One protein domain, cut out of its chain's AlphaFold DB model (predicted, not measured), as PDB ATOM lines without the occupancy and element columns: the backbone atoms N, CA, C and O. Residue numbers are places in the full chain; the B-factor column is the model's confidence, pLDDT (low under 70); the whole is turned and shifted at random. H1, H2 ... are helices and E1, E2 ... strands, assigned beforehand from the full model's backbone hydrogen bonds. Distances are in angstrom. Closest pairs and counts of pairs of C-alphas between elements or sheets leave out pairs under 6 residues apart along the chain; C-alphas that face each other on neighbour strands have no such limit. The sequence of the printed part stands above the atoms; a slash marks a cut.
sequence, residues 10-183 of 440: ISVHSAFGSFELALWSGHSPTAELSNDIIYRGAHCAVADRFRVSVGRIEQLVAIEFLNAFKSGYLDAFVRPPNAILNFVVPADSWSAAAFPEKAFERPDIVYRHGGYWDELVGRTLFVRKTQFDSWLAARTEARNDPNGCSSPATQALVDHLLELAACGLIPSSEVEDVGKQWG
ATOM      1  N   ILE A  10     172.897  99.682 253.607       97.38
ATOM      2  CA  ILE A  10     173.768 100.675 254.248       97.38
ATOM      3  C   ILE A  10     172.921 101.547 255.168       97.38
ATOM      4  O   ILE A  10     171.734 101.746 254.900       97.38
ATOM      5  N   SER A  11     173.498 102.068 256.252       96.50
ATOM      6  CA  SER A  11     172.770 103.024 257.090       96.50
ATOM      7  C   SER A  11     172.437 104.275 256.270       96.50
ATOM      8  O   SER A  11     173.208 104.675 255.394       96.50
ATOM      9  N   VAL A  12     171.301 104.915 256.554       95.19
ATOM     10  CA  VAL A  12     170.934 106.177 255.893       95.19
ATOM     11  C   VAL A  12     171.966 107.268 256.204       95.19
ATOM     12  O   VAL A  12     172.256 108.087 255.340       95.19
ATOM     13  N   HIS A  13     172.598 107.222 257.380       95.00
ATOM     14  CA  HIS A  13     173.716 108.095 257.735       95.00
ATOM     15  C   HIS A  13     174.930 107.921 256.806       95.00
ATOM     16  O   HIS A  13     175.428 108.888 256.233       95.00
ATOM     17  N   SER A  14     175.380 106.681 256.585       96.00
ATOM     18  CA  SER A  14     176.479 106.398 255.651       96.00
ATOM     19  C   SER A  14     176.099 106.699 254.197       96.00
ATOM     20  O   SER A  14     176.949 107.135 253.419       96.00
ATOM     21  N   ALA A  15     174.830 106.495 253.828       96.81
ATOM     22  CA  ALA A  15     174.299 106.883 252.523       96.81
ATOM     23  C   ALA A  15     174.353 108.407 252.327       96.81
ATOM     24  O   ALA A  15     174.807 108.862 251.283       96.81
ATOM     25  N   PHE A  16     173.967 109.192 253.338       95.88
ATOM     26  CA  PHE A  16     174.053 110.651 253.291       95.88
ATOM     27  C   PHE A  16     175.499 111.126 253.105       95.88
ATOM     28  O   PHE A  16     175.767 111.867 252.167       95.88
ATOM     29  N   GLY A  17     176.449 110.611 253.894       94.56
ATOM     30  CA  GLY A  17     177.867 110.956 253.718       94.56
ATOM     31  C   GLY A  17     178.413 110.574 252.334       94.56
ATOM     32  O   GLY A  17     179.166 111.331 251.727       94.56
ATOM     33  N   SER A  18     177.985 109.434 251.780       96.06
ATOM     34  CA  SER A  18     178.355 109.032 250.412       96.06
ATOM     35  C   SER A  18     177.743 109.956 249.354       96.06
ATOM     36  O   SER A  18     178.389 110.258 248.352       96.06
ATOM     37  N   PHE A  19     176.510 110.418 249.579       96.00
ATOM     38  CA  PHE A  19     175.841 111.393 248.727       96.00
ATOM     39  C   PHE A  19     176.557 112.745 248.744       96.00
ATOM     40  O   PHE A  19     176.833 113.274 247.672       96.00
ATOM     41  N   GLU A  20     176.914 113.272 249.919       94.62
ATOM     42  CA  GLU A  20     177.657 114.533 250.035       94.62
ATOM     43  C   GLU A  20     179.004 114.464 249.316       94.62
ATOM     44  O   GLU A  20     179.310 115.326 248.492       94.62
ATOM     45  N   LEU A  21     179.781 113.402 249.548       94.44
ATOM     46  CA  LEU A  21     181.065 113.218 248.874       94.44
ATOM     47  C   LEU A  21     180.891 113.128 247.354       94.44
ATOM     48  O   LEU A  21     181.613 113.783 246.609       94.44
ATOM     49  N   ALA A  22     179.919 112.364 246.859       94.69
ATOM     50  CA  ALA A  22     179.667 112.273 245.423       94.69
ATOM     51  C   ALA A  22     179.166 113.600 244.819       94.69
ATOM     52  O   ALA A  22     179.508 113.932 243.677       94.69
ATOM     53  N   LEU A  23     178.388 114.380 245.576       93.50
ATOM     54  CA  LEU A  23     177.894 115.693 245.160       93.50
ATOM     55  C   LEU A  23     179.029 116.705 244.976       93.50
ATOM     56  O   LEU A  23     178.881 117.606 244.158       93.50
ATOM     57  N   TRP A  24     180.163 116.522 245.658       94.94
ATOM     58  CA  TRP A  24     181.296 117.455 245.637       94.94
ATOM     59  C   TRP A  24     182.626 116.799 245.255       94.94
ATOM     60  O   TRP A  24     183.692 117.252 245.660       94.94
ATOM     61  N   SER A  25     182.585 115.715 244.476       93.56
ATOM     62  CA  SER A  25     183.794 115.066 243.935       93.56
ATOM     63  C   SER A  25     184.794 114.592 245.006       93.56
ATOM     64  O   SER A  25     186.000 114.586 244.783       93.56
ATOM     65  N   GLY A  26     184.289 114.173 246.167       94.69
ATOM     66  CA  GLY A  26     185.065 113.700 247.315       94.69
ATOM     67  C   GLY A  26     185.336 114.761 248.383       94.69
ATOM     68  O   GLY A  26     186.008 114.452 249.363       94.69
ATOM     69  N   HIS A  27     184.815 115.978 248.214       95.12
ATOM     70  CA  HIS A  27     185.013 117.095 249.137       95.12
ATOM     71  C   HIS A  27     183.820 117.342 250.063       95.12
ATOM     72  O   HIS A  27     182.730 116.801 249.869       95.12
ATOM     73  N   SER A  28     184.030 118.188 251.074       94.25
ATOM     74  CA  SER A  28     182.961 118.706 251.933       94.25
ATOM     75  C   SER A  28     183.035 120.236 251.964       94.25
ATOM     76  O   SER A  28     183.594 120.810 252.902       94.25
ATOM     77  N   PRO A  29     182.483 120.922 250.941       94.50
ATOM     78  CA  PRO A  29     182.589 122.371 250.802       94.50
ATOM     79  C   PRO A  29     182.111 123.131 252.035       94.50
ATOM     80  O   PRO A  29     182.715 124.118 252.427       94.50
ATOM     81  N   THR A  30     181.042 122.673 252.688       93.00
ATOM     82  CA  THR A  30     180.480 123.359 253.860       93.00
ATOM     83  C   THR A  30     181.396 123.261 255.078       93.00
ATOM     84  O   THR A  30     181.572 124.256 255.785       93.00
ATOM     85  N   ALA A  31     182.048 122.113 255.291       91.31
ATOM     86  CA  ALA A  31     183.040 121.942 256.349       91.31
ATOM     87  C   ALA A  31     184.331 122.725 256.051       91.31
ATOM     88  O   ALA A  31     184.860 123.395 256.938       91.31
ATOM     89  N   GLU A  32     184.811 122.677 254.804       93.69
ATOM     90  CA  GLU A  32     185.991 123.416 254.336       93.69
ATOM     91  C   GLU A  32     185.777 124.940 254.484       93.69
ATOM     92  O   GLU A  32     186.554 125.617 255.159       93.69
ATOM     93  N   LEU A  33     184.653 125.473 253.987       92.00
ATOM     94  CA  LEU A  33     184.306 126.900 254.069       92.00
ATOM     95  C   LEU A  33     184.069 127.389 255.499       92.00
ATOM     96  O   LEU A  33     184.465 128.505 255.843       92.00
ATOM     97  N   SER A  34     183.426 126.580 256.345       88.19
ATOM     98  CA  SER A  34     183.167 126.956 257.742       88.19
ATOM     99  C   SER A  34     184.458 127.225 258.514       88.19
ATOM    100  O   SER A  34     184.492 128.126 259.355       88.19
ATOM    101  N   ASN A  35     185.518 126.474 258.207       85.50
ATOM    102  CA  ASN A  35     186.835 126.694 258.790       85.50
ATOM    103  C   ASN A  35     187.480 127.962 258.213       85.50
ATOM    104  O   ASN A  35     187.940 128.810 258.978       85.50
ATOM    105  N   ASP A  36     187.443 128.141 256.893       82.94
ATOM    106  CA  ASP A  36     188.137 129.231 256.197       82.94
ATOM    107  C   ASP A  36     187.579 130.629 256.485       82.94
ATOM    108  O   ASP A  36     188.352 131.583 256.629       82.94
ATOM    109  N   ILE A  37     186.256 130.771 256.634       77.56
ATOM    110  CA  ILE A  37     185.598 132.063 256.917       77.56
ATOM    111  C   ILE A  37     186.141 132.708 258.209       77.56
ATOM    112  O   ILE A  37     186.110 133.930 258.360       77.56
ATOM    113  N   ILE A  38     186.681 131.911 259.137       70.00
ATOM    114  CA  ILE A  38     187.243 132.392 260.407       70.00
ATOM    115  C   ILE A  38     188.640 133.007 260.219       70.00
ATOM    116  O   ILE A  38     188.995 133.941 260.938       70.00
ATOM    117  N   TYR A  39     189.431 132.525 259.259       61.56
ATOM    118  CA  TYR A  39     190.866 132.830 259.189       61.56
ATOM    119  C   TYR A  39     191.224 134.064 258.359       61.56
ATOM    120  O   TYR A  39     192.282 134.652 258.573       61.56
ATOM    121  N   ARG A  40     190.361 134.507 257.440       78.06
ATOM    122  CA  ARG A  40     190.734 135.514 256.425       78.06
ATOM    123  C   ARG A  40     190.637 136.978 256.868       78.06
ATOM    124  O   ARG A  40     190.610 137.872 256.032       78.06
ATOM    125  N   GLY A  41     190.570 137.246 258.174       73.75
ATOM    126  CA  GLY A  41     190.535 138.619 258.704       73.75
ATOM    127  C   GLY A  41     189.287 139.420 258.306       73.75
ATOM    128  O   GLY A  41     189.302 140.648 258.362       73.75
ATOM    129  N   ALA A  42     188.211 138.738 257.901       79.81
ATOM    130  CA  ALA A  42     186.943 139.363 257.555       79.81
ATOM    131  C   ALA A  42     186.348 140.102 258.763       79.81
ATOM    132  O   ALA A  42     186.423 139.629 259.900       79.81
ATOM    133  N   HIS A  43     185.678 141.230 258.517       84.38
ATOM    134  CA  HIS A  43     184.873 141.886 259.546       84.38
ATOM    135  C   HIS A  43     183.820 140.897 260.090       84.38
ATOM    136  O   HIS A  43     183.155 140.219 259.306       84.38
ATOM    137  N   CYS A  44     183.636 140.813 261.413       84.31
ATOM    138  CA  CYS A  44     182.805 139.772 262.046       84.31
ATOM    139  C   CYS A  44     181.379 139.694 261.474       84.31
ATOM    140  O   CYS A  44     180.896 138.609 261.168       84.31
ATOM    141  N   ALA A  45     180.745 140.843 261.222       83.06
ATOM    142  CA  ALA A  45     179.413 140.905 260.617       83.06
ATOM    143  C   ALA A  45     179.355 140.300 259.198       83.06
ATOM    144  O   ALA A  45     178.340 139.725 258.806       83.06
ATOM    145  N   VAL A  46     180.442 140.417 258.429       86.50
ATOM    146  CA  VAL A  46     180.566 139.812 257.098       86.50
ATOM    147  C   VAL A  46     180.726 138.297 257.244       86.50
ATOM    148  O   VAL A  46     180.001 137.544 256.596       86.50
ATOM    149  N   ALA A  47     181.590 137.845 258.159       87.50
ATOM    150  CA  ALA A  47     181.781 136.424 258.454       87.50
ATOM    151  C   ALA A  47     180.477 135.733 258.902       87.50
ATOM    152  O   ALA A  47     180.156 134.646 258.420       87.50
ATOM    153  N   ASP A  48     179.678 136.373 259.761       88.31
ATOM    154  CA  ASP A  48     178.409 135.814 260.241       88.31
ATOM    155  C   ASP A  48     177.379 135.636 259.119       88.31
ATOM    156  O   ASP A  48     176.702 134.607 259.054       88.31
ATOM    157  N   ARG A  49     177.302 136.586 258.177       89.69
ATOM    158  CA  ARG A  49     176.453 136.451 256.981       89.69
ATOM    159  C   ARG A  49     176.842 135.220 256.163       89.69
ATOM    160  O   ARG A  49     175.964 134.483 255.709       89.69
ATOM    161  N   PHE A  50     178.140 134.977 255.992       92.12
ATOM    162  CA  PHE A  50     178.624 133.819 255.249       92.12
ATOM    163  C   PHE A  50     178.396 132.504 255.999       92.12
ATOM    164  O   PHE A  50     177.965 131.543 255.371       92.12
ATOM    165  N   ARG A  51     178.532 132.465 257.332       91.69
ATOM    166  CA  ARG A  51     178.158 131.285 258.140       91.69
ATOM    167  C   ARG A  51     176.690 130.898 257.959       91.69
ATOM    168  O   ARG A  51     176.384 129.728 257.750       91.69
ATOM    169  N   VAL A  52     175.783 131.878 257.977       92.75
ATOM    170  CA  VAL A  52     174.352 131.638 257.708       92.75
ATOM    171  C   VAL A  52     174.151 131.074 256.298       92.75
ATOM    172  O   VAL A  52     173.353 130.157 256.103       92.75
ATOM    173  N   SER A  53     174.892 131.587 255.313       94.44
ATOM    174  CA  SER A  53     174.858 131.066 253.946       94.44
ATOM    175  C   SER A  53     175.367 129.622 253.850       94.44
ATOM    176  O   SER A  53     174.758 128.839 253.127       94.44
ATOM    177  N   VAL A  54     176.427 129.251 254.577       95.19
ATOM    178  CA  VAL A  54     176.927 127.865 254.626       95.19
ATOM    179  C   VAL A  54     175.885 126.934 255.245       95.19
ATOM    180  O   VAL A  54     175.536 125.928 254.632       95.19
ATOM    181  N   GLY A  55     175.285 127.314 256.378       93.62
ATOM    182  CA  GLY A  55     174.210 126.524 256.995       93.62
ATOM    183  C   GLY A  55     172.997 126.341 256.072       93.62
ATOM    184  O   GLY A  55     172.371 125.280 256.047       93.62
ATOM    185  N   ARG A  56     172.686 127.340 255.232       95.19
ATOM    186  CA  ARG A  56     171.658 127.206 254.188       95.19
ATOM    187  C   ARG A  56     172.042 126.170 253.127       95.19
ATOM    188  O   ARG A  56     171.167 125.429 252.684       95.19
ATOM    189  N   ILE A  57     173.309 126.105 252.713       95.69
ATOM    190  CA  ILE A  57     173.789 125.092 251.758       95.69
ATOM    191  C   ILE A  57     173.641 123.693 252.369       95.69
ATOM    192  O   ILE A  57     173.030 122.831 251.743       95.69
ATOM    193  N   GLU A  58     174.080 123.490 253.614       94.00
ATOM    194  CA  GLU A  58     173.915 122.217 254.342       94.00
ATOM    195  C   GLU A  58     172.445 121.792 254.445       94.00
ATOM    196  O   GLU A  58     172.097 120.615 254.310       94.00
ATOM    197  N   GLN A  59     171.547 122.755 254.669       92.94
ATOM    198  CA  GLN A  59     170.113 122.501 254.684       92.94
ATOM    199  C   GLN A  59     169.594 122.078 253.303       92.94
ATOM    200  O   GLN A  59     168.787 121.152 253.217       92.94
ATOM    201  N   LEU A  60     170.043 122.721 252.222       94.81
ATOM    202  CA  LEU A  60     169.630 122.382 250.858       94.81
ATOM    203  C   LEU A  60     170.135 121.001 250.424       94.81
ATOM    204  O   LEU A  60     169.355 120.246 249.845       94.81
ATOM    205  N   VAL A  61     171.379 120.645 250.757       94.38
ATOM    206  CA  VAL A  61     171.949 119.304 250.516       94.38
ATOM    207  C   VAL A  61     171.112 118.237 251.224       94.38
ATOM    208  O   VAL A  61     170.675 117.258 250.619       94.38
ATOM    209  N   ALA A  62     170.793 118.472 252.496       93.19
ATOM    210  CA  ALA A  62     169.909 117.612 253.267       93.19
ATOM    211  C   ALA A  62     168.503 117.475 252.663       93.19
ATOM    212  O   ALA A  62     167.965 116.369 252.592       93.19
ATOM    213  N   ILE A  63     167.889 118.582 252.235       92.88
ATOM    214  CA  ILE A  63     166.567 118.569 251.594       92.88
ATOM    215  C   ILE A  63     166.610 117.766 250.292       92.88
ATOM    216  O   ILE A  63     165.688 116.999 250.024       92.88
ATOM    217  N   GLU A  64     167.664 117.916 249.490       94.19
ATOM    218  CA  GLU A  64     167.827 117.170 248.244       94.19
ATOM    219  C   GLU A  64     167.898 115.657 248.492       94.19
ATOM    220  O   GLU A  64     167.179 114.899 247.836       94.19
ATOM    221  N   PHE A  65     168.675 115.229 249.489       95.12
ATOM    222  CA  PHE A  65     168.742 113.827 249.902       95.12
ATOM    223  C   PHE A  65     167.389 113.310 250.418       95.12
ATOM    224  O   PHE A  65     166.893 112.278 249.966       95.12
ATOM    225  N   LEU A  66     166.729 114.068 251.301       93.38
ATOM    226  CA  LEU A  66     165.399 113.737 251.829       93.38
ATOM    227  C   LEU A  66     164.336 113.603 250.738       93.38
ATOM    228  O   LEU A  66     163.448 112.753 250.827       93.38
ATOM    229  N   ASN A  67     164.408 114.442 249.706       94.06
ATOM    230  CA  ASN A  67     163.451 114.417 248.611       94.06
ATOM    231  C   ASN A  67     163.479 113.084 247.858       94.06
ATOM    232  O   ASN A  67     162.443 112.693 247.323       94.06
ATOM    233  N   ALA A  68     164.601 112.356 247.857       95.75
ATOM    234  CA  ALA A  68     164.678 111.024 247.263       95.75
ATOM    235  C   ALA A  68     163.766 110.011 247.976       95.75
ATOM    236  O   ALA A  68     163.104 109.217 247.309       95.75
ATOM    237  N   PHE A  69     163.653 110.091 249.304       94.94
ATOM    238  CA  PHE A  69     162.737 109.254 250.086       94.94
ATOM    239  C   PHE A  69     161.287 109.731 249.969       94.94
ATOM    240  O   PHE A  69     160.386 108.934 249.720       94.94
ATOM    241  N   LYS A  70     161.050 111.050 250.055       93.12
ATOM    242  CA  LYS A  70     159.699 111.637 249.929       93.12
ATOM    243  C   LYS A  70     159.023 111.315 248.598       93.12
ATOM    244  O   LYS A  70     157.809 111.162 248.542       93.12
ATOM    245  N   SER A  71     159.805 111.255 247.523       94.44
ATOM    246  CA  SER A  71     159.305 110.946 246.180       94.44
ATOM    247  C   SER A  71     159.303 109.450 245.851       94.44
ATOM    248  O   SER A  71     158.874 109.081 244.762       94.44
ATOM    249  N   GLY A  72     159.753 108.593 246.776       95.06
ATOM    250  CA  GLY A  72     159.772 107.141 246.598       95.06
ATOM    251  C   GLY A  72     160.878 106.618 245.676       95.06
ATOM    252  O   GLY A  72     160.810 105.468 245.252       95.06
ATOM    253  N   TYR A  73     161.900 107.419 245.347       95.94
ATOM    254  CA  TYR A  73     163.080 106.903 244.635       95.94
ATOM    255  C   TYR A  73     163.917 105.982 245.524       95.94
ATOM    256  O   TYR A  73     164.485 105.003 245.035       95.94
ATOM    257  N   LEU A  74     163.994 106.302 246.818       97.19
ATOM    258  CA  LEU A  74     164.672 105.500 247.828       97.19
ATOM    259  C   LEU A  74     163.672 105.018 248.876       97.19
ATOM    260  O   LEU A  74     162.906 105.815 249.415       97.19
ATOM    261  N   ASP A  75     163.751 103.736 249.217       97.06
ATOM    262  CA  ASP A  75     163.030 103.174 250.352       97.06
ATOM    263  C   ASP A  75     163.948 103.132 251.569       97.06
ATOM    264  O   ASP A  75     165.040 102.559 251.537       97.06
ATOM    265  N   ALA A  76     163.488 103.716 252.669       95.81
ATOM    266  CA  ALA A  76     164.150 103.570 253.951       95.81
ATOM    267  C   ALA A  76     163.474 102.484 254.774       95.81
ATOM    268  O   ALA A  76     162.248 102.383 254.830       95.81
ATOM    269  N   PHE A  77     164.294 101.705 255.458       96.25
ATOM    270  CA  PHE A  77     163.881 100.594 256.283       96.25
ATOM    271  C   PHE A  77     164.323 100.825 257.723       96.25
ATOM    272  O   PHE A  77     165.369 101.421 257.993       96.25
ATOM    273  N   VAL A  78     163.528 100.303 258.646       95.00
ATOM    274  CA  VAL A  78     163.827 100.271 260.075       95.00
ATOM    275  C   VAL A  78     163.446  98.904 260.633       95.00
ATOM    276  O   VAL A  78     162.531  98.246 260.125       95.00
ATOM    277  N   ARG A  79     164.142  98.445 261.674       93.44
ATOM    278  CA  ARG A  79     163.772  97.231 262.407       93.44
ATOM    279  C   ARG A  79     163.254  97.610 263.797       93.44
ATOM    280  O   ARG A  79     164.058  97.995 264.640       93.44
ATOM    281  N   PRO A  80     161.940  97.509 264.058       86.94
ATOM    282  CA  PRO A  80     161.384  97.784 265.376       86.94
ATOM    283  C   PRO A  80     161.954  96.856 266.464       86.94
ATOM    284  O   PRO A  80     162.445  95.762 266.159       86.94
ATOM    285  N   PRO A  81     161.846  97.249 267.748       81.81
ATOM    286  CA  PRO A  81     162.219  96.384 268.862       81.81
ATOM    287  C   PRO A  81     161.548  95.012 268.746       81.81
ATOM    288  O   PRO A  81     160.334  94.931 268.582       81.81
ATOM    289  N   ASN A  82     162.325  93.934 268.884       85.31
ATOM    290  CA  ASN A  82     161.839  92.546 268.883       85.31
ATOM    291  C   ASN A  82     161.169  92.081 267.573       85.31
ATOM    292  O   ASN A  82     160.623  90.979 267.528       85.31
ATOM    293  N   ALA A  83     161.213  92.883 266.506       86.62
ATOM    294  CA  ALA A  83     160.682  92.496 265.209       86.62
ATOM    295  C   ALA A  83     161.690  91.650 264.422       86.62
ATOM    296  O   ALA A  83     162.883  91.950 264.366       86.62
ATOM    297  N   ILE A  84     161.182  90.605 263.764       87.06
ATOM    298  CA  ILE A  84     161.961  89.759 262.845       87.06
ATOM    299  C   ILE A  84     162.022  90.400 261.448       87.06
ATOM    300  O   ILE A  84     162.983  90.207 260.706       87.06
ATOM    301  N   LEU A  85     160.997  91.179 261.093       92.81
ATOM    302  CA  LEU A  85     160.841  91.798 259.782       92.81
ATOM    303  C   LEU A  85     161.254  93.273 259.803       92.81
ATOM    304  O   LEU A  85     161.095  93.969 260.807       92.81
ATOM    305  N   ASN A  86     161.771  93.738 258.668       93.75
ATOM    306  CA  ASN A  86     162.061  95.149 258.434       93.75
ATOM    307  C   ASN A  86     160.786  95.852 257.956       93.75
ATOM    308  O   ASN A  86     160.036  95.295 257.152       93.75
ATOM    309  N   PHE A  87     160.576  97.084 258.403       94.44
ATOM    310  CA  PHE A  87     159.443  97.919 258.016       94.44
ATOM    311  C   PHE A  87     159.931  99.042 257.113       94.44
ATOM    312  O   PHE A  87     160.981  99.627 257.375       94.44
ATOM    313  N   VAL A  88     159.177  99.328 256.052       95.38
ATOM    314  CA  VAL A  88     159.419 100.491 255.190       95.38
ATOM    315  C   VAL A  88     158.870 101.724 255.895       95.38
ATOM    316  O   VAL A  88     157.715 101.720 256.323       95.38
ATOM    317  N   VAL A  89     159.687 102.767 256.011       94.06
ATOM    318  CA  VAL A  89     159.247 104.073 256.504       94.06
ATOM    319  C   VAL A  89     158.360 104.717 255.433       94.06
ATOM    320  O   VAL A  89     158.839 104.918 254.314       94.06
ATOM    321  N   PRO A  90     157.096 105.059 255.737       94.44
ATOM    322  CA  PRO A  90     156.195 105.662 254.760       94.44
ATOM    323  C   PRO A  90     156.744 106.974 254.173       94.44
ATOM    324  O   PRO A  90     157.307 107.805 254.890       94.44
ATOM    325  N   ALA A  91     156.568 107.183 252.864       92.38
ATOM    326  CA  ALA A  91     157.101 108.350 252.148       92.38
ATOM    327  C   ALA A  91     156.580 109.693 252.703       92.38
ATOM    328  O   ALA A  91     157.316 110.677 252.784       92.38
ATOM    329  N   ASP A  92     155.322 109.731 253.142       90.19
ATOM    330  CA  ASP A  92     154.674 110.892 253.761       90.19
ATOM    331  C   ASP A  92     155.260 111.239 255.140       90.19
ATOM    332  O   ASP A  92     155.375 112.419 255.485       90.19
ATOM    333  N   SER A  93     155.738 110.237 255.884       89.56
ATOM    334  CA  SER A  93     156.365 110.415 257.201       89.56
ATOM    335  C   SER A  93     157.668 111.221 257.130       89.56
ATOM    336  O   SER A  93     158.021 111.922 258.083       89.56
ATOM    337  N   TRP A  94     158.349 111.230 255.980       87.50
ATOM    338  CA  TRP A  94     159.544 112.051 255.746       87.50
ATOM    339  C   TRP A  94     159.261 113.554 255.696       87.50
ATOM    340  O   TRP A  94     160.177 114.361 255.857       87.50
ATOM    341  N   SER A  95     158.010 113.964 255.481       81.56
ATOM    342  CA  SER A  95     157.631 115.381 255.548       81.56
ATOM    343  C   SER A  95     157.668 115.912 256.981       81.56
ATOM    344  O   SER A  95     158.078 117.052 257.184       81.56
ATOM    345  N   ALA A  96     157.323 115.070 257.961       73.06
ATOM    346  CA  ALA A  96     157.404 115.388 259.386       73.06
ATOM    347  C   ALA A  96     158.841 115.307 259.939       73.06
ATOM    348  O   ALA A  96     159.169 115.998 260.896       73.06
ATOM    349  N   ALA A  97     159.726 114.542 259.290       65.81
ATOM    350  CA  ALA A  97     161.131 114.369 259.682       65.81
ATOM    351  C   ALA A  97     162.038 115.590 259.407       65.81
ATOM    352  O   ALA A  97     163.258 115.494 259.514       65.81
ATOM    353  N   ALA A  98     161.468 116.722 258.982       62.59
ATOM    354  CA  ALA A  98     162.230 117.871 258.502       62.59
ATOM    355  C   ALA A  98     162.714 118.837 259.604       62.59
ATOM    356  O   ALA A  98     163.409 119.789 259.259       62.59
ATOM    357  N   PHE A  99     162.378 118.638 260.890       58.00
ATOM    358  CA  PHE A  99     162.743 119.594 261.951       58.00
ATOM    359  C   PHE A  99     162.902 118.975 263.354       58.00
ATOM    360  O   PHE A  99     162.169 118.041 263.691       58.00
ATOM    361  N   PRO A 100     163.758 119.549 264.233       54.03
ATOM    362  CA  PRO A 100     164.889 120.456 263.969       54.03
ATOM    363  C   PRO A 100     166.227 119.727 263.724       54.03
ATOM    364  O   PRO A 100     167.138 120.320 263.159       54.03
ATOM    365  N   GLU A 101     166.342 118.453 264.098       63.22
ATOM    366  CA  GLU A 101     167.530 117.622 263.856       63.22
ATOM    367  C   GLU A 101     167.243 116.611 262.751       63.22
ATOM    368  O   GLU A 101     166.167 116.008 262.701       63.22
ATOM    369  N   LYS A 102     168.190 116.443 261.830       75.25
ATOM    370  CA  LYS A 102     167.983 115.597 260.660       75.25
ATOM    371  C   LYS A 102     168.230 114.143 261.056       75.25
ATOM    372  O   LYS A 102     169.342 113.786 261.432       75.25
ATOM    373  N   ALA A 103     167.215 113.286 260.941       73.75
ATOM    374  CA  ALA A 103     167.268 111.881 261.382       73.75
ATOM    375  C   ALA A 103     168.394 111.033 260.742       73.75
ATOM    376  O   ALA A 103     168.656 109.919 261.184       73.75
ATOM    377  N   PHE A 104     169.057 111.544 259.701       81.19
ATOM    378  CA  PHE A 104     170.170 110.911 258.991       81.19
ATOM    379  C   PHE A 104     171.551 111.502 259.322       81.19
ATOM    380  O   PHE A 104     172.563 110.959 258.890       81.19
ATOM    381  N   GLU A 105     171.636 112.581 260.101       85.19
ATOM    382  CA  GLU A 105     172.924 113.124 260.566       85.19
ATOM    383  C   GLU A 105     173.531 112.285 261.698       85.19
ATOM    384  O   GLU A 105     174.723 112.394 261.977       85.19
ATOM    385  N   ARG A 106     172.736 111.409 262.325       89.19
ATOM    386  CA  ARG A 106     173.193 110.469 263.351       89.19
ATOM    387  C   ARG A 106     172.985 109.014 262.916       89.19
ATOM    388  O   ARG A 106     172.091 108.740 262.117       89.19
ATOM    389  N   PRO A 107     173.790 108.067 263.439       90.38
ATOM    390  CA  PRO A 107     173.613 106.636 263.170       90.38
ATOM    391  C   PRO A 107     172.271 106.066 263.660       90.38
ATOM    392  O   PRO A 107     171.804 105.045 263.151       90.38
ATOM    393  N   ASP A 108     171.669 106.704 264.660       91.06
ATOM    394  CA  ASP A 108     170.428 106.319 265.316       91.06
ATOM    395  C   ASP A 108     169.454 107.503 265.444       91.06
ATOM    396  O   ASP A 108     169.849 108.668 265.499       91.06
ATOM    397  N   ILE A 109     168.153 107.204 265.489       87.62
ATOM    398  CA  ILE A 109     167.098 108.205 265.703       87.62
ATOM    399  C   ILE A 109     167.122 108.616 267.176       87.62
ATOM    400  O   ILE A 109     166.610 107.903 268.032       87.62
ATOM    401  N   VAL A 110     167.718 109.759 267.505       84.88
ATOM    402  CA  VAL A 110     167.918 110.151 268.916       84.88
ATOM    403  C   VAL A 110     166.730 110.930 269.494       84.88
ATOM    404  O   VAL A 110     166.575 111.012 270.713       84.88
ATOM    405  N   TYR A 111     165.858 111.476 268.643       79.75
ATOM    406  CA  TYR A 111     164.843 112.438 269.062       79.75
ATOM    407  C   TYR A 111     163.426 112.000 268.739       79.75
ATOM    408  O   TYR A 111     163.151 111.316 267.756       79.75
ATOM    409  N   ARG A 112     162.514 112.453 269.597       79.94
ATOM    410  CA  ARG A 112     161.077 112.346 269.382       79.94
ATOM    411  C   ARG A 112     160.656 113.407 268.371       79.94
ATOM    412  O   ARG A 112     160.472 114.567 268.736       79.94
ATOM    413  N   HIS A 113     160.573 113.019 267.100       76.38
ATOM    414  CA  HIS A 113     160.115 113.894 266.013       76.38
ATOM    415  C   HIS A 113     158.578 113.940 265.895       76.38
ATOM    416  O   HIS A 113     158.047 114.604 265.006       76.38
ATOM    417  N   GLY A 114     157.858 113.265 266.796       82.56
ATOM    418  CA  GLY A 114     156.405 113.193 266.821       82.56
ATOM    419  C   GLY A 114     155.833 112.114 265.900       82.56
ATOM    420  O   GLY A 114     156.420 111.727 264.885       82.56
ATOM    421  N   GLY A 115     154.634 111.643 266.249       86.56
ATOM    422  CA  GLY A 115     153.860 110.701 265.437       86.56
ATOM    423  C   GLY A 115     154.610 109.391 265.200       86.56
ATOM    424  O   GLY A 115     155.067 108.753 266.143       86.56
ATOM    425  N   TYR A 116     154.754 109.011 263.928       87.31
ATOM    426  CA  TYR A 116     155.410 107.768 263.509       87.31
ATOM    427  C   TYR A 116     156.861 107.637 264.012       87.31
ATOM    428  O   TYR A 116     157.323 106.538 264.308       87.31
ATOM    429  N   TRP A 117     157.590 108.748 264.143       88.69
ATOM    430  CA  TRP A 117     159.016 108.729 264.479       88.69
ATOM    431  C   TRP A 117     159.306 108.450 265.957       88.69
ATOM    432  O   TRP A 117     160.388 107.960 266.278       88.69
ATOM    433  N   ASP A 118     158.353 108.713 266.854       89.50
ATOM    434  CA  ASP A 118     158.542 108.507 268.296       89.50
ATOM    435  C   ASP A 118     158.707 107.022 268.648       89.50
ATOM    436  O   ASP A 118     159.425 106.675 269.587       89.50
ATOM    437  N   GLU A 119     158.089 106.140 267.861       89.94
ATOM    438  CA  GLU A 119     158.193 104.684 268.007       89.94
ATOM    439  C   GLU A 119     159.539 104.133 267.508       89.94
ATOM    440  O   GLU A 119     159.900 102.989 267.801       89.94
ATOM    441  N   LEU A 120     160.297 104.948 266.770       90.00
ATOM    442  CA  LEU A 120     161.556 104.565 266.138       90.00
ATOM    443  C   LEU A 120     162.794 105.111 266.863       90.00
ATOM    444  O   LEU A 120     163.912 104.887 266.404       90.00
ATOM    445  N   VAL A 121     162.634 105.794 268.000       90.81
ATOM    446  CA  VAL A 121     163.769 106.317 268.777       90.81
ATOM    447  C   VAL A 121     164.723 105.187 269.197       90.81
ATOM    448  O   VAL A 121     164.308 104.124 269.665       90.81
ATOM    449  N   GLY A 122     166.023 105.426 269.021       89.94
ATOM    450  CA  GLY A 122     167.122 104.490 269.244       89.94
ATOM    451  C   GLY A 122     167.350 103.496 268.103       89.94
ATOM    452  O   GLY A 122     168.155 102.579 268.270       89.94
ATOM    453  N   ARG A 123     166.637 103.629 266.975       92.25
ATOM    454  CA  ARG A 123     166.763 102.733 265.815       92.25
ATOM    455  C   ARG A 123     167.654 103.300 264.728       92.25
ATOM    456  O   ARG A 123     167.694 104.510 264.518       92.25
ATOM    457  N   THR A 124     168.316 102.407 263.999       94.38
ATOM    458  CA  THR A 124     169.114 102.765 262.821       94.38
ATOM    459  C   THR A 124     168.275 102.626 261.557       94.38
ATOM    460  O   THR A 124     167.768 101.547 261.245       94.38
ATOM    461  N   LEU A 125     168.161 103.718 260.802       94.88
ATOM    462  CA  LEU A 125     167.589 103.701 259.459       94.88
ATOM    463  C   LEU A 125     168.604 103.137 258.467       94.88
ATOM    464  O   LEU A 125     169.786 103.491 258.509       94.88
ATOM    465  N   PHE A 126     168.146 102.318 257.526       96.31
ATOM    466  CA  PHE A 126     168.988 101.789 256.455       96.31
ATOM    467  C   PHE A 126     168.260 101.745 255.109       96.31
ATOM    468  O   PHE A 126     167.036 101.710 255.047       96.31
ATOM    469  N   VAL A 127     169.017 101.755 254.015       97.25
ATOM    470  CA  VAL A 127     168.533 101.720 252.625       97.25
ATOM    471  C   VAL A 127     169.197 100.562 251.885       97.25
ATOM    472  O   VAL A 127     170.310 100.148 252.225       97.25
ATOM    473  N   ARG A 128     168.522 100.004 250.875       97.94
ATOM    474  CA  ARG A 128     169.113  98.980 250.001       97.94
ATOM    475  C   ARG A 128     170.269  99.588 249.218       97.94
ATOM    476  O   ARG A 128     170.074 100.546 248.473       97.94
ATOM    477  N   LYS A 129     171.459  98.997 249.336       97.81
ATOM    478  CA  LYS A 129     172.676  99.544 248.729       97.81
ATOM    479  C   LYS A 129     172.554  99.669 247.209       97.81
ATOM    480  O   LYS A 129     172.862 100.712 246.659       97.81
ATOM    481  N   THR A 130     172.009  98.655 246.538       97.88
ATOM    482  CA  THR A 130     171.836  98.660 245.075       97.88
ATOM    483  C   THR A 130     170.909  99.773 244.578       97.88
ATOM    484  O   THR A 130     171.153 100.349 243.522       97.88
ATOM    485  N   GLN A 131     169.847 100.082 245.332       97.69
ATOM    486  CA  GLN A 131     168.911 101.165 245.013       97.69
ATOM    487  C   GLN A 131     169.588 102.527 245.199       97.69
ATOM    488  O   GLN A 131     169.498 103.383 244.320       97.69
ATOM    489  N   PHE A 132     170.307 102.697 246.313       97.88
ATOM    490  CA  PHE A 132     171.071 103.906 246.596       97.88
ATOM    491  C   PHE A 132     172.168 104.157 245.556       97.88
ATOM    492  O   PHE A 132     172.214 105.246 244.994       97.88
ATOM    493  N   ASP A 133     172.991 103.154 245.242       97.62
ATOM    494  CA  ASP A 133     174.088 103.275 244.276       97.62
ATOM    495  C   ASP A 133     173.559 103.665 242.882       97.62
ATOM    496  O   ASP A 133     174.116 104.544 242.224       97.62
ATOM    497  N   SER A 134     172.440 103.069 242.446       97.31
ATOM    498  CA  SER A 134     171.796 103.416 241.170       97.31
ATOM    499  C   SER A 134     171.254 104.847 241.157       97.31
ATOM    500  O   SER A 134     171.394 105.544 240.152       97.31
ATOM    501  N   TRP A 135     170.614 105.284 242.244       97.38
ATOM    502  CA  TRP A 135     170.117 106.654 242.378       97.38
ATOM    503  C   TRP A 135     171.265 107.667 242.403       97.38
ATOM    504  O   TRP A 135     171.194 108.699 241.733       97.38
ATOM    505  N   LEU A 136     172.336 107.353 243.134       97.19
ATOM    506  CA  LEU A 136     173.505 108.208 243.262       97.19
ATOM    507  C   LEU A 136     174.213 108.378 241.917       97.19
ATOM    508  O   LEU A 136     174.501 109.506 241.529       97.19
ATOM    509  N   ALA A 137     174.409 107.288 241.169       95.94
ATOM    510  CA  ALA A 137     174.996 107.333 239.833       95.94
ATOM    511  C   ALA A 137     174.197 108.240 238.883       95.94
ATOM    512  O   ALA A 137     174.779 109.107 238.232       95.94
ATOM    513  N   ALA A 138     172.864 108.110 238.866       95.00
ATOM    514  CA  ALA A 138     171.997 108.969 238.057       95.00
ATOM    515  C   ALA A 138     172.088 110.450 238.471       95.00
ATOM    516  O   ALA A 138     172.035 111.343 237.625       95.00
ATOM    517  N   ARG A 139     172.253 110.731 239.771       94.19
ATOM    518  CA  ARG A 139     172.452 112.096 240.282       94.19
ATOM    519  C   ARG A 139     173.801 112.678 239.878       94.19
ATOM    520  O   ARG A 139     173.847 113.828 239.447       94.19
ATOM    521  N   THR A 140     174.876 111.903 239.978       92.44
ATOM    522  CA  THR A 140     176.210 112.317 239.524       92.44
ATOM    523  C   THR A 140     176.228 112.563 238.015       92.44
ATOM    524  O   THR A 140     176.810 113.545 237.565       92.44
ATOM    525  N   GLU A 141     175.553 111.725 237.226       91.62
ATOM    526  CA  GLU A 141     175.428 111.919 235.777       91.62
ATOM    527  C   GLU A 141     174.663 113.206 235.441       91.62
ATOM    528  O   GLU A 141     175.162 114.027 234.674       91.62
ATOM    529  N   ALA A 142     173.507 113.437 236.075       90.94
ATOM    530  CA  ALA A 142     172.711 114.649 235.865       90.94
ATOM    531  C   ALA A 142     173.464 115.933 236.243       90.94
ATOM    532  O   ALA A 142     173.306 116.960 235.588       90.94
ATOM    533  N   ARG A 143     174.300 115.877 237.285       89.62
ATOM    534  CA  ARG A 143     175.173 116.981 237.700       89.62
ATOM    535  C   ARG A 143     176.237 117.310 236.648       89.62
ATOM    536  O   ARG A 143     176.576 118.476 236.477       89.62
ATOM    537  N   ASN A 144     176.772 116.294 235.976       87.25
ATOM    538  CA  ASN A 144     177.822 116.456 234.971       87.25
ATOM    539  C   ASN A 144     177.280 116.888 233.597       87.25
ATOM    540  O   ASN A 144     178.074 117.178 232.702       87.25
ATOM    541  N   ASP A 145     175.956 116.927 233.403       89.06
ATOM    542  CA  ASP A 145     175.358 117.444 232.174       89.06
ATOM    543  C   ASP A 145     175.500 118.977 232.127       89.06
ATOM    544  O   ASP A 145     174.872 119.671 232.929       89.06
ATOM    545  N   PRO A 146     176.255 119.547 231.166       82.25
ATOM    546  CA  PRO A 146     176.401 120.997 231.033       82.25
ATOM    547  C   PRO A 146     175.083 121.714 230.699       82.25
ATOM    548  O   PRO A 146     175.004 122.933 230.824       82.25
ATOM    549  N   ASN A 147     174.055 120.984 230.250       85.19
ATOM    550  CA  ASN A 147     172.714 121.515 229.997       85.19
ATOM    551  C   ASN A 147     171.721 121.181 231.119       85.19
ATOM    552  O   ASN A 147     170.556 121.588 231.043       85.19
ATOM    553  N   GLY A 148     172.149 120.414 232.125       85.88
ATOM    554  CA  GLY A 148     171.335 120.049 233.273       85.88
ATOM    555  C   GLY A 148     171.013 121.271 234.130       85.88
ATOM    556  O   GLY A 148     171.802 122.207 234.245       85.88
ATOM    557  N   CYS A 149     169.835 121.281 234.755       82.31
ATOM    558  CA  CYS A 149     169.560 122.264 235.797       82.31
ATOM    559  C   CYS A 149     170.428 121.935 237.014       82.31
ATOM    560  O   CYS A 149     170.238 120.880 237.623       82.31
ATOM    561  N   SER A 150     171.325 122.848 237.396       90.69
ATOM    562  CA  SER A 150     172.047 122.770 238.666       90.69
ATOM    563  C   SER A 150     171.071 122.533 239.816       90.69
ATOM    564  O   SER A 150     169.998 123.145 239.871       90.69
ATOM    565  N   SER A 151     171.430 121.646 240.747       93.50
ATOM    566  CA  SER A 151     170.600 121.449 241.931       93.50
ATOM    567  C   SER A 151     170.556 122.739 242.765       93.50
ATOM    568  O   SER A 151     171.486 123.552 242.699       93.50
ATOM    569  N   PRO A 152     169.502 122.965 243.572       95.25
ATOM    570  CA  PRO A 152     169.434 124.140 244.437       95.25
ATOM    571  C   PRO A 152     170.632 124.267 245.388       95.25
ATOM    572  O   PRO A 152     171.048 125.383 245.687       95.25
ATOM    573  N   ALA A 153     171.193 123.141 245.847       95.50
ATOM    574  CA  ALA A 153     172.387 123.127 246.689       95.50
ATOM    575  C   ALA A 153     173.630 123.578 245.907       95.50
ATOM    576  O   ALA A 153     174.362 124.445 246.380       95.50
ATOM    577  N   THR A 154     173.825 123.057 244.690       95.25
ATOM    578  CA  THR A 154     174.906 123.487 243.788       95.25
ATOM    579  C   THR A 154     174.811 124.974 243.479       95.25
ATOM    580  O   THR A 154     175.807 125.679 243.606       95.25
ATOM    581  N   GLN A 155     173.622 125.479 243.137       95.88
ATOM    582  CA  GLN A 155     173.446 126.904 242.857       95.88
ATOM    583  C   GLN A 155     173.727 127.766 244.093       95.88
ATOM    584  O   GLN A 155     174.403 128.781 243.981       95.88
ATOM    585  N   ALA A 156     173.276 127.350 245.280       96.62
ATOM    586  CA  ALA A 156     173.557 128.083 246.513       96.62
ATOM    587  C   ALA A 156     175.058 128.118 246.851       96.62
ATOM    588  O   ALA A 156     175.535 129.130 247.361       96.62
ATOM    589  N   LEU A 157     175.801 127.045 246.555       96.94
ATOM    590  CA  LEU A 157     177.256 127.014 246.716       96.94
ATOM    591  C   LEU A 157     177.962 127.927 245.702       96.94
ATOM    592  O   LEU A 157     178.861 128.670 246.086       96.94
ATOM    593  N   VAL A 158     177.525 127.918 244.439       96.50
ATOM    594  CA  VAL A 158     178.002 128.850 243.403       96.50
ATOM    595  C   VAL A 158     177.786 130.294 243.852       96.50
ATOM    596  O   VAL A 158     178.742 131.060 243.923       96.50
ATOM    597  N   ASP A 159     176.560 130.650 244.238       96.75
ATOM    598  CA  ASP A 159     176.221 132.002 244.692       96.75
ATOM    599  C   ASP A 159     177.061 132.414 245.911       96.75
ATOM    600  O   ASP A 159     177.489 133.563 246.020       96.75
ATOM    601  N   HIS A 160     177.329 131.471 246.820       96.38
ATOM    602  CA  HIS A 160     178.167 131.703 247.992       96.38
ATOM    603  C   HIS A 160     179.616 132.021 247.616       96.38
ATOM    604  O   HIS A 160     180.161 133.008 248.103       96.38
ATOM    605  N   LEU A 161     180.225 131.229 246.728       97.00
ATOM    606  CA  LEU A 161     181.587 131.466 246.247       97.00
ATOM    607  C   LEU A 161     181.713 132.805 245.510       97.00
ATOM    608  O   LEU A 161     182.641 133.569 245.776       97.00
ATOM    609  N   LEU A 162     180.751 133.122 244.637       97.00
ATOM    610  CA  LEU A 162     180.718 134.403 243.926       97.00
ATOM    611  C   LEU A 162     180.588 135.587 244.897       97.00
ATOM    612  O   LEU A 162     181.243 136.611 244.714       97.00
ATOM    613  N   GLU A 163     179.774 135.460 245.947       96.12
ATOM    614  CA  GLU A 163     179.619 136.521 246.947       96.12
ATOM    615  C   GLU A 163     180.865 136.666 247.834       96.12
ATOM    616  O   GLU A 163     181.242 137.790 248.163       96.12
ATOM    617  N   LEU A 164     181.546 135.567 248.184       95.06
ATOM    618  CA  LEU A 164     182.824 135.638 248.894       95.06
ATOM    619  C   LEU A 164     183.875 136.410 248.076       95.06
ATOM    620  O   LEU A 164     184.580 137.260 248.630       95.06
ATOM    621  N   ALA A 165     183.938 136.161 246.764       96.31
ATOM    622  CA  ALA A 165     184.828 136.862 245.840       96.31
ATOM    623  C   ALA A 165     184.497 138.349 245.735       96.31
ATOM    624  O   ALA A 165     185.366 139.216 245.858       96.31
ATOM    625  N   ALA A 166     183.209 138.659 245.610       96.19
ATOM    626  CA  ALA A 166     182.737 140.028 245.510       96.19
ATOM    627  C   ALA A 166     182.926 140.830 246.807       96.19
ATOM    628  O   ALA A 166     182.967 142.059 246.780       96.19
ATOM    629  N   CYS A 167     183.060 140.149 247.948       93.94
ATOM    630  CA  CYS A 167     183.445 140.747 249.223       93.94
ATOM    631  C   CYS A 167     184.965 140.783 249.461       93.94
ATOM    632  O   CYS A 167     185.384 141.240 250.523       93.94
ATOM    633  N   GLY A 168     185.782 140.307 248.514       93.50
ATOM    634  CA  GLY A 168     187.243 140.309 248.625       93.50
ATOM    635  C   GLY A 168     187.808 139.296 249.618       93.50
ATOM    636  O   GLY A 168     188.954 139.430 250.038       93.50
ATOM    637  N   LEU A 169     187.017 138.302 250.031       93.00
ATOM    638  CA  LEU A 169     187.462 137.289 250.994       93.00
ATOM    639  C   LEU A 169     188.281 136.181 250.333       93.00
ATOM    640  O   LEU A 169     189.092 135.525 250.980       93.00
ATOM    641  N   ILE A 170     188.076 135.966 249.042       94.44
ATOM    642  CA  ILE A 170     188.774 134.964 248.244       94.44
ATOM    643  C   ILE A 170     188.989 135.574 246.851       94.44
ATOM    644  O   ILE A 170     188.051 136.149 246.302       94.44
ATOM    645  N   PRO A 171     190.205 135.517 246.287       95.81
ATOM    646  CA  PRO A 171     190.459 136.001 244.937       95.81
ATOM    647  C   PRO A 171     189.755 135.119 243.901       95.81
ATOM    648  O   PRO A 171     189.637 133.908 244.086       95.81
ATOM    649  N   SER A 172     189.367 135.704 242.769       97.38
ATOM    650  CA  SER A 172     188.716 135.006 241.650       97.38
ATOM    651  C   SER A 172     189.440 133.729 241.212       97.38
ATOM    652  O   SER A 172     188.810 132.696 241.019       97.38
ATOM    653  N   SER A 173     190.772 133.769 241.111       97.00
ATOM    654  CA  SER A 173     191.584 132.589 240.766       97.00
ATOM    655  C   SER A 173     191.371 131.404 241.715       97.00
ATOM    656  O   SER A 173     191.231 130.274 241.260       97.00
ATOM    657  N   GLU A 174     191.263 131.661 243.019       96.50
ATOM    658  CA  GLU A 174     191.005 130.617 244.007       96.50
ATOM    659  C   GLU A 174     189.545 130.141 243.942       96.50
ATOM    660  O   GLU A 174     189.294 128.956 244.140       96.50
ATOM    661  N   VAL A 175     188.586 131.012 243.591       96.69
ATOM    662  CA  VAL A 175     187.192 130.591 243.341       96.69
ATOM    663  C   VAL A 175     187.142 129.554 242.227       96.69
ATOM    664  O   VAL A 175     186.483 128.528 242.378       96.69
ATOM    665  N   GLU A 176     187.842 129.809 241.121       97.69
ATOM    666  CA  GLU A 176     187.905 128.890 239.982       97.69
ATOM    667  C   GLU A 176     188.581 127.567 240.360       97.69
ATOM    668  O   GLU A 176     188.082 126.498 240.003       97.69
ATOM    669  N   ASP A 177     189.685 127.619 241.112       96.81
ATOM    670  CA  ASP A 177     190.415 126.426 241.550       96.81
ATOM    671  C   ASP A 177     189.573 125.558 242.494       96.81
ATOM    672  O   ASP A 177     189.434 124.351 242.272       96.81
ATOM    673  N   VAL A 178     188.953 126.176 243.503       95.88
ATOM    674  CA  VAL A 178     188.073 125.508 244.470       95.88
ATOM    675  C   VAL A 178     186.813 124.983 243.782       95.88
ATOM    676  O   VAL A 178     186.418 123.834 243.988       95.88
ATOM    677  N   GLY A 179     186.210 125.779 242.899       95.81
ATOM    678  CA  GLY A 179     185.070 125.356 242.097       95.81
ATOM    679  C   GLY A 179     185.404 124.124 241.266       95.81
ATOM    680  O   GLY A 179     184.706 123.115 241.352       95.81
ATOM    681  N   LYS A 180     186.525 124.148 240.540       95.62
ATOM    682  CA  LYS A 180     187.010 123.003 239.764       95.62
ATOM    683  C   LYS A 180     187.272 121.779 240.641       95.62
ATOM    684  O   LYS A 180     186.880 120.675 240.260       95.62
ATOM    685  N   GLN A 181     187.911 121.955 241.796       95.94
ATOM    686  CA  GLN A 181     188.193 120.881 242.749       95.94
ATOM    687  C   GLN A 181     186.907 120.206 243.235       95.94
ATOM    688  O   GLN A 181     186.804 118.979 243.237       95.94
ATOM    689  N   TRP A 182     185.891 120.998 243.563       95.25
ATOM    690  CA  TRP A 182     184.586 120.495 243.980       95.25
ATOM    691  C   TRP A 182     183.713 120.037 242.814       95.25
ATOM    692  O   TRP A 182     182.598 119.586 243.056       95.25
ATOM    693  N   GLY A 183     184.192 120.117 241.565       94.38
ATOM    694  CA  GLY A 183     183.488 119.750 240.333       94.38
ATOM    695  C   GLY A 183     182.331 120.687 239.961       94.38
ATOM    696  O   GLY A 183     181.313 120.240 239.431       94.38
TER     697      GLY A 183
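Overview. This is residues 10 to 183 of the 440 residues of an uncharacterized protein of Mesorhizobium sp (UniProt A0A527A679). Two helical hairpins, H2 with H3 and H7 with H8, lie side by side through H3 and H7, and the long helix H3 runs on from them to a loop-rich head that holds a tiny two-stranded sheet, E1 and E2, and the short helices H4 and H5. H1 and H6 run side by side, and H1 packs by its end on E2 and crosses H3 steeply. The printed part has 174 residues, with eight named helices and two named strands in the order H1 H2 H3 E1 H4 H5 E2 H6 H7 H8; the sheet has the order E1 - E2 and is antiparallel. The class is mostly helix. The whole is compact, with a radius of gyration of the C-alphas of 18.1 A, yet elongated in outline, spanning 57 by 36 by 22 A.

Along the chain. E1 is residues 76 to 78, with C-alpha 76 at (164.150, 103.570, 253.951), and E2 is residues 126 to 128; each is 7.0 A from first to last C-alpha. H3, residues 44 to 70, is the longest helix at 38.4 A and ends with C-alpha 70 at (159.699, 111.637, 249.929). H1 is residues 12 to 23, 15.9 A long, and H2 is residues 29 to 39, 15.8 A long. H4, residues 93 to 96, and H5, residues 115 to 120, are short. H6, residues 129 to 144, is 22.4 A long, and H7, residues 152 to 166, is 20.7 A long. H8, residues 172 to 181, is 14.2 A long and ends with C-alpha 181 at (188.193, 120.881, 242.749).

Arrangement. E1 and E2 are antiparallel neighbours, with N 77 and O 126 at 2.8 A and N 126 and O 77 at 3.0 A, within hydrogen-bond range. Residues 10 to 11 pair antiparallel with residues 126 to 127 of E2, and residues 77 to 78 of E1 pair antiparallel with residues 87 to 88. The closest C-alphas of H1 and E2, those of Val 12 and Phe 126, are 4.8 A apart. H1 and H6 touch, closest at the C-alphas of Phe 19 and Leu 136, 6.7 A, the same way at a shallow tilt of 23 degrees. H3 is the hub, touching four helices. H1 only just touches it, with 3 pairs of C-alphas within 8 A, the closest those of Phe 16 and Phe 65 at 7.1 A; the tilt is steep, 65 degrees, opposite ways. H3 touches H4 with residues 66 to 70 alone, the C-alphas of Lys 70 and Trp 94 being closest at 5.8 A. H2 and H3 form a helical hairpin at a shallow tilt of 9 degrees, closest at the C-alphas of Thr 30 and Val 54, 5.8 A; H3 touches H2 with residues 47 to 58 alone. H7 touches H3 opposite ways at a shallow tilt of 15 degrees, closest at the C-alphas of Leu 60 and Ala 153, 5.1 A. H7 and H8 form a helical hairpin at a shallow tilt of 26 degrees, closest at the C-alphas of Ala 165 and Ser 172, 6.0 A. H5 is close to H4 but not clearly touching, the C-alphas of Ser 93 and Tyr 116 being 6.9 A apart. Among the pairs apart are H3 and H6. Every O i to N i+4 pair is within hydrogen-bond range in H1, H6, H7 and H8, against 5 of 7 in H2, 21 of 23 in H3 and 0 of 2 in H5, where 2 of 3 O i to N i+3 pairs are; H4 is too short for an O i to N i+4 pair.

Size, cuts and confidence. The two C-alphas farthest apart, those of Ile 84 and Gly 168, are 58.3 A apart. The printed part has no cut. The links E1 to H4 and H4 to H5 are long, with 14 and 18 residues. Mean pLDDT of the printed part is 90.7; residue 39 and residues 97 to 101 are under 70.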